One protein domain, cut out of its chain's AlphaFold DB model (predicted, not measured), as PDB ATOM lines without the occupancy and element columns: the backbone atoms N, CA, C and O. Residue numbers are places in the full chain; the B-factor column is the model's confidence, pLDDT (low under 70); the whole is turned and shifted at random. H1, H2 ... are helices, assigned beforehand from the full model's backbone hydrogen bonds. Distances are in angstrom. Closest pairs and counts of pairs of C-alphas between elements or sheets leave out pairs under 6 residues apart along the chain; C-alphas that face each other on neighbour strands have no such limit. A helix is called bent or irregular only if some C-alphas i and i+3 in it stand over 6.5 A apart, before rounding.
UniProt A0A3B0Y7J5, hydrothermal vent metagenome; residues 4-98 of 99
ATOM      1  N   LEU A   4     -33.579  35.924 -42.787       88.44
ATOM      2  CA  LEU A   4     -32.248  35.849 -43.377       88.44
ATOM      3  C   LEU A   4     -32.022  36.969 -44.380       88.44
ATOM      4  O   LEU A   4     -30.889  37.433 -44.470       88.44
ATOM      5  N   ALA A   5     -33.051  37.454 -45.085       87.81
ATOM      6  CA  ALA A   5     -32.890  38.647 -45.915       87.81
ATOM      7  C   ALA A   5     -32.516  39.873 -45.070       87.81
ATOM      8  O   ALA A   5     -31.576  40.586 -45.429       87.81
ATOM      9  N   HIS A   6     -33.173  40.088 -43.926       90.44
ATOM     10  CA  HIS A   6     -32.833  41.198 -43.025       90.44
ATOM     11  C   HIS A   6     -31.414  41.067 -42.466       90.44
ATOM     12  O   HIS A   6     -30.645  42.028 -42.510       90.44
ATOM     13  N   LEU A   7     -31.022  39.868 -42.026       87.38
ATOM     14  CA  LEU A   7     -29.651  39.592 -41.581       87.38
ATOM     15  C   LEU A   7     -28.627  39.814 -42.697       87.38
ATOM     16  O   LEU A   7     -27.589  40.435 -42.478       87.38
ATOM     17  N   PHE A   8     -28.917  39.320 -43.900       86.50
ATOM     18  CA  PHE A   8     -28.023  39.415 -45.045       86.50
ATOM     19  C   PHE A   8     -27.798  40.870 -45.460       86.50
ATOM     20  O   PHE A   8     -26.659  41.260 -45.718       86.50
ATOM     21  N   LEU A   9     -28.858  41.679 -45.495       86.75
ATOM     22  CA  LEU A   9     -28.799  43.084 -45.900       86.75
ATOM     23  C   LEU A   9     -28.297  44.020 -44.796       86.75
ATOM     24  O   LEU A   9     -27.954  45.161 -45.096       86.75
ATOM     25  N   SER A  10     -28.226  43.556 -43.549       87.19
ATOM     26  CA  SER A  10     -27.768  44.372 -42.428       87.19
ATOM     27  C   SER A  10     -26.330  44.874 -42.592       87.19
ATOM     28  O   SER A  10     -25.459  44.205 -43.162       87.19
ATOM     29  N   GLU A  11     -26.075  46.052 -42.021       79.06
ATOM     30  CA  GLU A  11     -24.730  46.573 -41.788       79.06
ATOM     31  C   GLU A  11     -23.984  45.731 -40.737       79.06
ATOM     32  O   GLU A  11     -24.594  44.980 -39.971       79.06
ATOM     33  N   LYS A  12     -22.648  45.848 -40.697       80.50
ATOM     34  CA  LYS A  12     -21.772  44.980 -39.883       80.50
ATOM     35  C   LYS A  12     -21.821  45.249 -38.371       80.50
ATOM     36  O   LYS A  12     -21.324  44.422 -37.611       80.50
ATOM     37  N   SER A  13     -22.359  46.386 -37.932       91.81
ATOM     38  CA  SER A  13     -22.465  46.713 -36.504       91.81
ATOM     39  C   SER A  13     -23.474  45.793 -35.808       91.81
ATOM     40  O   SER A  13     -24.548  45.529 -36.351       91.81
ATOM     41  N   GLN A  14     -23.148  45.315 -34.600       91.69
ATOM     42  CA  GLN A  14     -24.051  44.464 -33.808       91.69
ATOM     43  C   GLN A  14     -25.360  45.186 -33.479       91.69
ATOM     44  O   GLN A  14     -26.429  44.583 -33.547       91.69
ATOM     45  N   ASP A  15     -25.284  46.487 -33.204       93.00
ATOM     46  CA  ASP A  15     -26.450  47.320 -32.928       93.00
ATOM     47  C   ASP A  15     -27.333  47.478 -34.166       93.00
ATOM     48  O   ASP A  15     -28.555  47.384 -34.065       93.00
ATOM     49  N   ALA A  16     -26.732  47.661 -35.346       92.62
ATOM     50  CA  ALA A  16     -27.472  47.734 -36.604       92.62
ATOM     51  C   ALA A  16     -28.158  46.403 -36.932       92.62
ATOM     52  O   ALA A  16     -29.326  46.393 -37.321       92.62
ATOM     53  N   LEU A  17     -27.468  45.281 -36.705       92.94
ATOM     54  CA  LEU A  17     -28.036  43.943 -36.850       92.94
ATOM     55  C   LEU A  17     -29.236  43.736 -35.926       92.94
ATOM     56  O   LEU A  17     -30.295  43.294 -36.373       92.94
ATOM     57  N   LEU A  18     -29.080  44.095 -34.652       92.06
ATOM     58  CA  LEU A  18     -30.143  44.005 -33.660       92.06
ATOM     59  C   LEU A  18     -31.332  44.889 -34.049       92.06
ATOM     60  O   LEU A  18     -32.469  44.426 -34.046       92.06
ATOM     61  N   GLY A  19     -31.071  46.134 -34.452       93.12
ATOM     62  CA  GLY A  19     -32.100  47.054 -34.925       93.12
ATOM     63  C   GLY A  19     -32.861  46.520 -36.140       93.12
ATOM     64  O   GLY A  19     -34.083  46.635 -36.198       93.12
ATOM     65  N   ASN A  20     -32.159  45.895 -37.088       93.44
ATOM     66  CA  ASN A  20     -32.763  45.323 -38.291       93.44
ATOM     67  C   ASN A  20     -33.637  44.101 -37.963       93.44
ATOM     68  O   ASN A  20     -34.743  43.976 -38.470       93.44
ATOM     69  N   LEU A  21     -33.210  43.250 -37.027       91.44
ATOM     70  CA  LEU A  21     -34.027  42.130 -36.544       91.44
ATOM     71  C   LEU A  21     -35.245  42.568 -35.723       91.44
ATOM     72  O   LEU A  21     -36.263  41.877 -35.709       91.44
ATOM     73  N   MET A  22     -35.132  43.682 -34.997       90.25
ATOM     74  CA  MET A  22     -36.160  44.136 -34.061       90.25
ATOM     75  C   MET A  22     -37.151  45.148 -34.656       90.25
ATOM     76  O   MET A  22     -38.010  45.654 -33.929       90.25
ATOM     77  N   GLY A  23     -37.053  45.473 -35.948       89.12
ATOM     78  CA  GLY A  23     -37.769  46.604 -36.539       89.12
ATOM     79  C   GLY A  23     -39.299  46.546 -36.423       89.12
ATOM     80  O   GLY A  23     -39.922  47.598 -36.266       89.12
ATOM     81  N   ASP A  24     -39.887  45.346 -36.392       90.25
ATOM     82  CA  ASP A  24     -41.326  45.125 -36.168       90.25
ATOM     83  C   ASP A  24     -41.782  45.409 -34.728       90.25
ATOM     84  O   ASP A  24     -42.946  45.741 -34.482       90.25
ATOM     85  N   PHE A  25     -40.876  45.292 -33.754       90.25
ATOM     86  CA  PHE A  25     -41.191  45.493 -32.337       90.25
ATOM     87  C   PHE A  25     -41.139  46.969 -31.933       90.25
ATOM     88  O   PHE A  25     -41.730  47.355 -30.921       90.25
ATOM     89  N   ILE A  26     -40.483  47.812 -32.733       90.06
ATOM     90  CA  ILE A  26     -40.432  49.258 -32.522       90.06
ATOM     91  C   ILE A  26     -41.560  49.919 -33.309       90.06
ATOM     92  O   ILE A  26     -41.559  49.946 -34.539       90.06
ATOM     93  N   LYS A  27     -42.531  50.498 -32.599       84.44
ATOM     94  CA  LYS A  27     -43.667  51.200 -33.211       84.44
ATOM     95  C   LYS A  27     -43.332  52.666 -33.474       84.44
ATOM     96  O   LYS A  27     -42.771  53.350 -32.625       84.44
ATOM     97  N   GLY A  28     -43.732  53.170 -34.642       84.44
ATOM     98  CA  GLY A  28     -43.573  54.586 -34.989       84.44
ATOM     99  C   GLY A  28     -42.110  55.041 -34.999       84.44
ATOM    100  O   GLY A  28     -41.219  54.284 -35.374       84.44
ATOM    101  N   ASN A  29     -41.857  56.286 -34.603       83.88
ATOM    102  CA  ASN A  29     -40.509  56.869 -34.566       83.88
ATOM    103  C   ASN A  29     -39.971  57.010 -33.134       83.88
ATOM    104  O   ASN A  29     -39.181  57.910 -32.855       83.88
ATOM    105  N   THR A  30     -40.413  56.144 -32.220       86.50
ATOM    106  CA  THR A  30     -39.911  56.131 -30.846       86.50
ATOM    107  C   THR A  30     -38.564  55.421 -30.816       86.50
ATOM    108  O   THR A  30     -38.493  54.200 -30.922       86.50
ATOM    109  N   PHE A  31     -37.497  56.205 -30.701       90.06
ATOM    110  CA  PHE A  31     -36.112  55.724 -30.718       90.06
ATOM    111  C   PHE A  31     -35.363  56.022 -29.412       90.06
ATOM    112  O   PHE A  31     -34.135  56.002 -29.371       90.06
ATOM    113  N   GLU A  32     -36.097  56.341 -28.349       88.81
ATOM    114  CA  GLU A  32     -35.521  56.640 -27.041       88.81
ATOM    115  C   GLU A  32     -34.718  55.444 -26.518       88.81
ATOM    116  O   GLU A  32     -35.182  54.306 -26.539       88.81
ATOM    117  N   GLY A  33     -33.485  55.705 -26.077       88.56
ATOM    118  CA  GLY A  33     -32.573  54.680 -25.563       88.56
ATOM    119  C   GLY A  33     -31.872  53.824 -26.623       88.56
ATOM    120  O   GLY A  33     -31.067  52.974 -26.256       88.56
ATOM    121  N   LEU A  34     -32.125  54.044 -27.919       92.56
ATOM    122  CA  LEU A  34     -31.471  53.299 -28.996       92.56
ATOM    123  C   LEU A  34     -30.230  54.024 -29.523       92.56
ATOM    124  O   LEU A  34     -30.193  55.251 -29.637       92.56
ATOM    125  N   THR A  35     -29.215  53.251 -29.898       94.75
ATOM    126  CA  THR A  35     -28.026  53.783 -30.567       94.75
ATOM    127  C   THR A  35     -28.346  54.187 -32.006       94.75
ATOM    128  O   THR A  35     -29.330  53.745 -32.602       94.75
ATOM    129  N   LYS A  36     -27.505  55.046 -32.598       93.94
ATOM    130  CA  LYS A  36     -27.683  55.486 -33.995       93.94
ATOM    131  C   LYS A  36     -27.702  54.302 -34.966       93.94
ATOM    132  O   LYS A  36     -28.521  54.293 -35.882       93.94
ATOM    133  N   ASP A  37     -26.858  53.307 -34.718       94.81
ATOM    134  CA  ASP A  37     -26.762  52.087 -35.515       94.81
ATOM    135  C   ASP A  37     -28.042  51.252 -35.409       94.81
ATOM    136  O   ASP A  37     -28.595  50.853 -36.430       94.81
ATOM    137  N   ALA A  38     -28.588  51.071 -34.201       94.25
ATOM    138  CA  ALA A  38     -29.864  50.380 -34.018       94.25
ATOM    139  C   ALA A  38     -31.017  51.095 -34.739       94.25
ATOM    140  O   ALA A  38     -31.835  50.457 -35.402       94.25
ATOM    141  N   ILE A  39     -31.056  52.431 -34.684       94.44
ATOM    142  CA  ILE A  39     -32.040  53.231 -35.429       94.44
ATOM    143  C   ILE A  39     -31.870  53.036 -36.940       94.44
ATOM    144  O   ILE A  39     -32.870  52.941 -37.656       94.44
ATOM    145  N   HIS A  40     -30.631  52.973 -37.435       94.12
ATOM    146  CA  HIS A  40     -30.365  52.672 -38.839       94.12
ATOM    147  C   HIS A  40     -30.889  51.277 -39.197       94.12
ATOM    148  O   HIS A  40     -31.671  51.155 -40.137       94.12
ATOM    149  N   GLY A  41     -30.572  50.260 -38.395       94.62
ATOM    150  CA  GLY A  41     -31.094  48.904 -38.558       94.62
ATOM    151  C   GLY A  41     -32.618  48.863 -38.668       94.62
ATOM    152  O   GLY A  41     -33.151  48.304 -39.622       94.62
ATOM    153  N   ILE A  42     -33.335  49.543 -37.767       94.62
ATOM    154  CA  ILE A  42     -34.810  49.606 -37.784       94.62
ATOM    155  C   ILE A  42     -35.334  50.286 -39.055       94.62
ATOM    156  O   ILE A  42     -36.346  49.878 -39.627       94.62
ATOM    157  N   LYS A  43     -34.675  51.356 -39.507       93.94
ATOM    158  CA  LYS A  43     -35.057  52.037 -40.752       93.94
ATOM    159  C   LYS A  43     -34.803  51.157 -41.970       93.94
ATOM    160  O   LYS A  43     -35.641  51.139 -42.869       93.94
ATOM    161  N   LEU A  44     -33.686  50.431 -41.983       95.00
ATOM    162  CA  LEU A  44     -33.344  49.485 -43.036       95.00
ATOM    163  C   LEU A  44     -34.375  48.356 -43.103       95.00
ATOM    164  O   LEU A  44     -34.912  48.118 -44.181       95.00
ATOM    165  N   HIS A  45     -34.727  47.761 -41.960       94.88
ATOM    166  CA  HIS A  45     -35.800  46.772 -41.823       94.88
ATOM    167  C   HIS A  45     -37.080  47.217 -42.536       94.88
ATOM    168  O   HIS A  45     -37.526  46.604 -43.504       94.88
ATOM    169  N   ARG A  46     -37.601  48.383 -42.138       94.19
ATOM    170  CA  ARG A  46     -38.822  48.965 -42.718       94.19
ATOM    171  C   ARG A  46     -38.678  49.296 -44.201       94.19
ATOM    172  O   ARG A  46     -39.658  49.254 -44.940       94.19
ATOM    173  N   GLY A  47     -37.478  49.684 -44.630       94.19
ATOM    174  CA  GLY A  47     -37.164  49.946 -46.030       94.19
ATOM    175  C   GLY A  47     -37.259  48.684 -46.883       94.19
ATOM    176  O   GLY A  47     -37.900  48.713 -47.935       94.19
ATOM    177  N   VAL A  48     -36.679  47.580 -46.404       92.75
ATOM    178  CA  VAL A  48     -36.752  46.258 -47.044       92.75
ATOM    179  C   VAL A  48     -38.201  45.781 -47.112       92.75
ATOM    180  O   VAL A  48     -38.674  45.449 -48.200       92.75
ATOM    181  N   ASP A  49     -38.938  45.840 -46.002       93.06
ATOM    182  CA  ASP A  49     -40.355  45.458 -45.966       93.06
ATOM    183  C   ASP A  49     -41.173  46.257 -46.976       93.06
ATOM    184  O   ASP A  49     -41.823  45.688 -47.852       93.06
ATOM    185  N   LYS A  50     -41.070  47.590 -46.938       93.94
ATOM    186  CA  LYS A  50     -41.787  48.467 -47.871       93.94
ATOM    187  C   LYS A  50     -41.454  48.148 -49.329       93.94
ATOM    188  O   LYS A  50     -42.349  48.170 -50.181       93.94
ATOM    189  N   TYR A  51     -40.185  47.885 -49.631       92.88
ATOM    190  CA  TYR A  51     -39.763  47.506 -50.973       92.88
ATOM    191  C   TYR A  51     -40.419  46.187 -51.397       92.88
ATOM    192  O   TYR A  51     -41.087  46.146 -52.427       92.88
ATOM    193  N   THR A  52     -40.307  45.136 -50.584       91.94
ATOM    194  CA  THR A  52     -40.859  43.813 -50.914       91.94
ATOM    195  C   THR A  52     -42.385  43.807 -51.001       91.94
ATOM    196  O   THR A  52     -42.937  43.226 -51.934       91.94
ATOM    197  N   ASP A  53     -43.086  44.503 -50.106       91.25
ATOM    198  CA  ASP A  53     -44.548  44.554 -50.104       91.25
ATOM    199  C   ASP A  53     -45.134  45.296 -51.306       91.25
ATOM    200  O   ASP A  53     -46.240  44.969 -51.746       91.25
ATOM    201  N   SER A  54     -44.393  46.256 -51.862       93.44
ATOM    202  CA  SER A  54     -44.794  46.991 -53.068       93.44
ATOM    203  C   SER A  54     -44.273  46.383 -54.374       93.44
ATOM    204  O   SER A  54     -44.729  46.777 -55.449       93.44
ATOM    205  N   HIS A  55     -43.362  45.406 -54.318       95.75
ATOM    206  CA  HIS A  55     -42.741  44.837 -55.512       95.75
ATOM    207  C   HIS A  55     -43.699  43.924 -56.296       95.75
ATOM    208  O   HIS A  55     -44.307  42.994 -55.751       95.75
ATOM    209  N   SER A  56     -43.784  44.128 -57.615       96.06
ATOM    210  CA  SER A  56     -44.677  43.372 -58.507       96.06
ATOM    211  C   SER A  56     -44.434  41.864 -58.458       96.06
ATOM    212  O   SER A  56     -45.386  41.085 -58.443       96.06
ATOM    213  N   ASP A  57     -43.171  41.446 -58.380       95.88
ATOM    214  CA  ASP A  57     -42.796  40.026 -58.384       95.88
ATOM    215  C   ASP A  57     -43.168  39.321 -57.077       95.88
ATOM    216  O   ASP A  57     -43.546  38.145 -57.073       95.88
ATOM    217  N   VAL A  58     -43.144  40.050 -55.958       94.50
ATOM    218  CA  VAL A  58     -43.618  39.546 -54.664       94.50
ATOM    219  C   VAL A  58     -45.136  39.408 -54.698       94.50
ATOM    220  O   VAL A  58     -45.671  38.369 -54.306       94.50
ATOM    221  N   ALA A  59     -45.843  40.396 -55.254       94.38
ATOM    222  CA  ALA A  59     -47.284  40.307 -55.463       94.38
ATOM    223  C   ALA A  59     -47.660  39.138 -56.394       94.38
ATOM    224  O   ALA A  59     -48.622  38.414 -56.122       94.38
ATOM    225  N   GLN A  60     -46.897  38.908 -57.467       96.19
ATOM    226  CA  GLN A  60     -47.094  37.769 -58.364       96.19
ATOM    227  C   GLN A  60     -46.838  36.439 -57.645       96.19
ATOM    228  O   GLN A  60     -47.618  35.503 -57.804       96.19
ATOM    229  N   SER A  61     -45.805  36.361 -56.809       95.62
ATOM    230  CA  SER A  61     -45.512  35.165 -56.017       95.62
ATOM    231  C   SER A  61     -46.628  34.863 -55.015       95.62
ATOM    232  O   SER A  61     -47.118  33.735 -54.979       95.62
ATOM    233  N   LYS A  62     -47.138  35.877 -54.296       94.69
ATOM    234  CA  LYS A  62     -48.297  35.743 -53.392       94.69
ATOM    235  C   LYS A  62     -49.540  35.200 -54.129       94.69
ATOM    236  O   LYS A  62     -50.273  34.399 -53.556       94.69
ATOM    237  N   LYS A  63     -49.755  35.561 -55.407       95.19
ATOM    238  CA  LYS A  63     -50.867  35.050 -56.247       95.19
ATOM    239  C   LYS A  63     -50.742  33.572 -56.642       95.19
ATOM    240  O   LYS A  63     -51.745  32.985 -57.035       95.19
ATOM    241  N   ARG A  64     -49.551  32.967 -56.556       95.31
ATOM    242  CA  ARG A  64     -49.347  31.529 -56.833       95.31
ATOM    243  C   ARG A  64     -49.826  30.638 -55.683       95.31
ATOM    244  O   ARG A  64     -50.001  29.437 -55.872       95.31
ATOM    245  N   ILE A  65     -50.022  31.208 -54.494       95.56
ATOM    246  CA  ILE A  65     -50.567  30.490 -53.342       95.56
ATOM    247  C   ILE A  65     -52.057  30.243 -53.569       95.56
ATOM    248  O   ILE A  65     -52.774  31.124 -54.042       95.56
ATOM    249  N   SER A  66     -52.526  29.042 -53.218       93.50
ATOM    250  CA  SER A  66     -53.921  28.671 -53.443       93.50
ATOM    251  C   SER A  66     -54.888  29.634 -52.729       93.50
ATOM    252  O   SER A  66     -54.568  30.125 -51.636       93.50
ATOM    253  N   PRO A  67     -56.074  29.909 -53.305       91.81
ATOM    254  CA  PRO A  67     -57.038  30.843 -52.722       91.81
ATOM    255  C   PRO A  67     -57.418  30.522 -51.269       91.81
ATOM    256  O   PRO A  67     -57.566  31.434 -50.453       91.81
ATOM    257  N   GLU A  68     -57.494  29.237 -50.913       95.69
ATOM    258  CA  GLU A  68     -57.835  28.753 -49.567       95.69
ATOM    259  C   GLU A  68     -56.778  29.152 -48.528       95.69
ATOM    260  O   GLU A  68     -57.089  29.338 -47.353       95.69
ATOM    261  N   ARG A  69     -55.522  29.328 -48.957       93.31
ATOM    262  CA  ARG A  69     -54.383  29.696 -48.101       93.31
ATOM    263  C   ARG A  69     -53.959  31.155 -48.257       93.31
ATOM    264  O   ARG A  69     -52.939  31.555 -47.698       93.31
ATOM    265  N   ARG A  70     -54.748  31.985 -48.949       91.94
ATOM    266  CA  ARG A  70     -54.411  33.388 -49.253       91.94
ATOM    267  C   ARG A  70     -54.042  34.219 -48.019       91.94
ATOM    268  O   ARG A  70     -53.168  35.075 -48.111       91.94
ATOM    269  N   ARG A  71     -54.670  33.965 -46.862       93.44
ATOM    270  CA  ARG A  71     -54.358  34.665 -45.596       93.44
ATOM    271  C   ARG A  71     -52.919  34.432 -45.122       93.44
ATOM    272  O   ARG A  71     -52.363  35.296 -44.459       93.44
ATOM    273  N   TYR A  72     -52.320  33.304 -45.495       94.81
ATOM    274  CA  TYR A  72     -50.956  32.921 -45.125       94.81
ATOM    275  C   TYR A  72     -49.942  33.182 -46.240       94.81
ATOM    276  O   TYR A  72     -48.759  32.917 -46.054       94.81
ATOM    277  N   ALA A  73     -50.381  33.699 -47.393       94.19
ATOM    278  CA  ALA A  73     -49.527  33.842 -48.566       94.19
ATOM    279  C   ALA A  73     -48.270  34.675 -48.281       94.19
ATOM    280  O   ALA A  73     -47.200  34.289 -48.725       94.19
ATOM    281  N   GLY A  74     -48.375  35.765 -47.510       92.19
ATOM    282  CA  GLY A  74     -47.210  36.577 -47.136       92.19
ATOM    283  C   GLY A  74     -46.158  35.773 -46.373       92.19
ATOM    284  O   GLY A  74     -45.040  35.637 -46.847       92.19
ATOM    285  N   ILE A  75     -46.559  35.148 -45.262       92.12
ATOM    286  CA  ILE A  75     -45.659  34.344 -44.420       92.12
ATOM    287  C   ILE A  75     -45.045  33.184 -45.214       92.12
ATOM    288  O   ILE A  75     -43.856  32.911 -45.087       92.12
ATOM    289  N   LEU A  76     -45.830  32.506 -46.058       94.38
ATOM    290  CA  LEU A  76     -45.316  31.422 -46.897       94.38
ATOM    291  C   LEU A  76     -44.264  31.922 -47.895       94.38
ATOM    292  O   LEU A  76     -43.230  31.278 -48.049       94.38
ATOM    293  N   ILE A  77     -44.508  33.060 -48.553       95.06
ATOM    294  CA  ILE A  77     -43.539  33.661 -49.476       95.06
ATOM    295  C   ILE A  77     -42.252  34.055 -48.747       95.06
ATOM    296  O   ILE A  77     -41.178  33.753 -49.262       95.06
ATOM    297  N   ASP A  78     -42.342  34.635 -47.549       92.88
ATOM    298  CA  ASP A  78     -41.164  34.982 -46.745       92.88
ATOM    299  C   ASP A  78     -40.305  33.746 -46.450       92.88
ATOM    300  O   ASP A  78     -39.106  33.744 -46.723       92.88
ATOM    301  N   VAL A  79     -40.936  32.658 -45.987       93.38
ATOM    302  CA  VAL A  79     -40.251  31.385 -45.702       93.38
ATOM    303  C   VAL A  79     -39.620  30.792 -46.964       93.38
ATOM    304  O   VAL A  79     -38.502  30.275 -46.914       93.38
ATOM    305  N   PHE A  80     -40.302  30.857 -48.111       94.06
ATOM    306  CA  PHE A  80     -39.733  30.368 -49.367       94.06
ATOM    307  C   PHE A  80     -38.531  31.195 -49.811       94.06
ATOM    308  O   PHE A  80     -37.538  30.625 -50.259       94.06
ATOM    309  N   TYR A  81     -38.590  32.516 -49.681       93.44
ATOM    310  CA  TYR A  81     -37.472  33.383 -50.031       93.44
ATOM    311  C   TYR A  81     -36.270  33.160 -49.117       93.44
ATOM    312  O   TYR A  81     -35.167  33.010 -49.637       93.44
ATOM    313  N   ASP A  82     -36.481  33.035 -47.805       92.12
ATOM    314  CA  ASP A  82     -35.439  32.621 -46.856       92.12
ATOM    315  C   ASP A  82     -34.814  31.279 -47.276       92.12
ATOM    316  O   ASP A  82     -33.592  31.141 -47.355       92.12
ATOM    317  N   HIS A  83     -35.641  30.290 -47.630       93.31
ATOM    318  CA  HIS A  83     -35.163  28.983 -48.084       93.31
ATOM    319  C   HIS A  83     -34.305  29.072 -49.357       93.31
ATOM    320  O   HIS A  83     -33.229  28.471 -49.426       93.31
ATOM    321  N   PHE A  84     -34.752  29.822 -50.369       91.75
ATOM    322  CA  PHE A  84     -33.978  30.018 -51.596       91.75
ATOM    323  C   PHE A  84     -32.686  30.793 -51.336       91.75
ATOM    324  O   PHE A  84     -31.648  30.434 -51.894       91.75
ATOM    325  N   LEU A  85     -32.719  31.796 -50.458       90.88
ATOM    326  CA  LEU A  85     -31.541  32.561 -50.061       90.88
ATOM    327  C   LEU A  85     -30.466  31.642 -49.462       90.88
ATOM    328  O   LEU A  85     -29.318  31.696 -49.894       90.88
ATOM    329  N   VAL A  86     -30.836  30.736 -48.549       90.94
ATOM    330  CA  VAL A  86     -29.908  29.731 -47.988       90.94
ATOM    331  C   VAL A  86     -29.404  28.777 -49.062       90.94
ATOM    332  O   VAL A  86     -28.206  28.516 -49.158       90.94
ATOM    333  N   LYS A  87     -30.308  28.250 -49.892       92.31
ATOM    334  CA  LYS A  87     -29.948  27.279 -50.930       92.31
ATOM    335  C   LYS A  87     -28.928  27.845 -51.924       92.31
ATOM    336  O   LYS A  87     -28.081  27.106 -52.419       92.31
ATOM    337  N   HIS A  88     -29.002  29.143 -52.203       88.62
ATOM    338  CA  HIS A  88     -28.137  29.841 -53.152       88.62
ATOM    339  C   HIS A  88     -27.074  30.724 -52.477       88.62
ATOM    340  O   HIS A  88     -26.411  31.512 -53.156       88.62
ATOM    341  N   TRP A  89     -26.862  30.557 -51.168       86.56
ATOM    342  CA  TRP A  89     -26.045  31.440 -50.331       86.56
ATOM    343  C   TRP A  89     -24.640  31.691 -50.893       86.56
ATOM    344  O   TRP A  89     -24.213  32.836 -51.034       86.56
ATOM    345  N   ASN A  90     -23.946  30.629 -51.313       84.88
ATOM    346  CA  ASN A  90     -22.584  30.725 -51.852       84.88
ATOM    347  C   ASN A  90     -22.517  31.500 -53.182       84.88
ATOM    348  O   ASN A  90     -21.578  32.262 -53.414       84.88
ATOM    349  N   GLY A  91     -23.523  31.347 -54.049       80.56
ATOM    350  CA  GLY A  91     -23.590  32.086 -55.313       80.56
ATOM    351  C   GLY A  91     -23.844  33.577 -55.089       80.56
ATOM    352  O   GLY A  91     -23.193  34.420 -55.703       80.56
ATOM    353  N   ILE A  92     -24.732  33.898 -54.147       77.56
ATOM    354  CA  ILE A  92     -25.106  35.275 -53.803       77.56
ATOM    355  C   ILE A  92     -23.942  36.014 -53.128       77.56
ATOM    356  O   ILE A  92     -23.653  37.159 -53.478       77.56
ATOM    357  N   LEU A  93     -23.214  35.361 -52.213       67.88
ATOM    358  CA  LEU A  93     -22.034  35.959 -51.576       67.88
ATOM    359  C   LEU A  93     -20.938  36.315 -52.583       67.88
ATOM    360  O   LEU A  93     -20.302  37.357 -52.442       67.88
ATOM    361  N   THR A  94     -20.766  35.510 -53.632       60.75
ATOM    362  CA  THR A  94     -19.775  35.777 -54.686       60.75
ATOM    363  C   THR A  94     -20.062  37.093 -55.425       60.75
ATOM    364  O   THR A  94     -19.141  37.731 -55.922       60.75
ATOM    365  N   HIS A  95     -21.319  37.548 -55.470       59.06
ATOM    366  CA  HIS A  95     -21.689  38.840 -56.067       59.06
ATOM    367  C   HIS A  95     -21.578  40.020 -55.089       59.06
ATOM    368  O   HIS A  95     -21.366  41.146 -55.529       59.06
ATOM    369  N   ARG A  96     -21.667  39.786 -53.772       55.34
ATOM    370  CA  ARG A  96     -21.557  40.847 -52.752       55.34
ATOM    371  C   ARG A  96     -20.113  41.296 -52.498       55.34
ATOM    372  O   ARG A  96     -19.911  42.411 -52.054       55.34
ATOM    373  N   VAL A  97     -19.119  40.444 -52.755       49.62
ATOM    374  CA  VAL A  97     -17.694  40.775 -52.530       49.62
ATOM    375  C   VAL A  97     -17.107  41.649 -53.655       49.62
ATOM    376  O   VAL A  97     -16.040  42.228 -53.485       49.62
ATOM    377  N   ASN A  98     -17.812  41.786 -54.782       39.19
ATOM    378  CA  ASN A  98     -17.351  42.535 -55.959       39.19
ATOM    379  C   ASN A  98     -17.932  43.963 -56.071       39.19
ATOM    380  O   ASN A  98     -17.764  44.601 -57.110       39.19
TER     381      ASN A  98
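Overview. This is residues 4 to 98 of the 99 residues of a protein of hydrothermal vent metagenome (UniProt A0A3B0Y7J5). Two long helices, H3 and H5, make the open arms of a flat V joined at one end through the short H4, and short H1 sits in the opening between them. H2 packs along the first part of H3, while H6 turns off at the far end of H5 and touches no helix. The printed part has 95 residues with six named helices, H1 to H6 in chain order, and no named strand; its class is all helix. It is only just loose, close to compact, with a radius of gyration of the C-alphas of 15.2 A and spans of 44 by 35 by 18 A.

Arrangement. Start with H1, residues 4 to 9: it touches H2, residues 14 to 21, at a steep tilt of 51 degrees, the closest C-alphas being those of His 6 and Asn 20, 6.3 A apart. Residues 37 to 45 of H3, residues 36 to 54, touch H2 at a shallow tilt of 29 degrees, closest at the C-alphas of Asn 20 and Gly 41, 4.0 A. Look next at H5, residues 67 to 87, which has a kink of 68 degrees near residue 74. Its residues 70 to 77 touch H4, residues 56 to 63, closest at the C-alphas of Lys 62 and Ala 73, 5.3 A. Its residues 82 to 85 touch H1, closest at the C-alphas of Leu 4 and Asp 82, 5.7 A. H3 and H5 are apart. H6, residues 89 to 96, is close to H5 but not clearly touching, with the C-alphas of Leu 85 and Ile 92 closest at 7.9 A. Every O i to N i+4 pair is within hydrogen-bond range in H1, H2, H3 and H4, against 13 of 17 in H5 and 3 of 4 in H6.

Along the chain. Find C-alpha 4 at (-32.248, 35.849, -43.377), where H1 begins. H3 runs 27.0 A from C-alpha 36 at (-27.683, 55.486, -33.995). H5 spans 27.4 A and is irregular, with C-alphas 68 and 71 7.9 A apart; H6 ends at C-alpha 96, (-21.557, 40.847, -52.752).

Size, cuts and confidence. The C-alphas farthest apart are those of Gly 33 and Ser 66, 43.7 A. The printed part has no cut; the link from H2 to H3, residues 22 to 35, is long and the other links are tight. Mean pLDDT of the printed part is 89.3, and residues 93 to 98 are under 70.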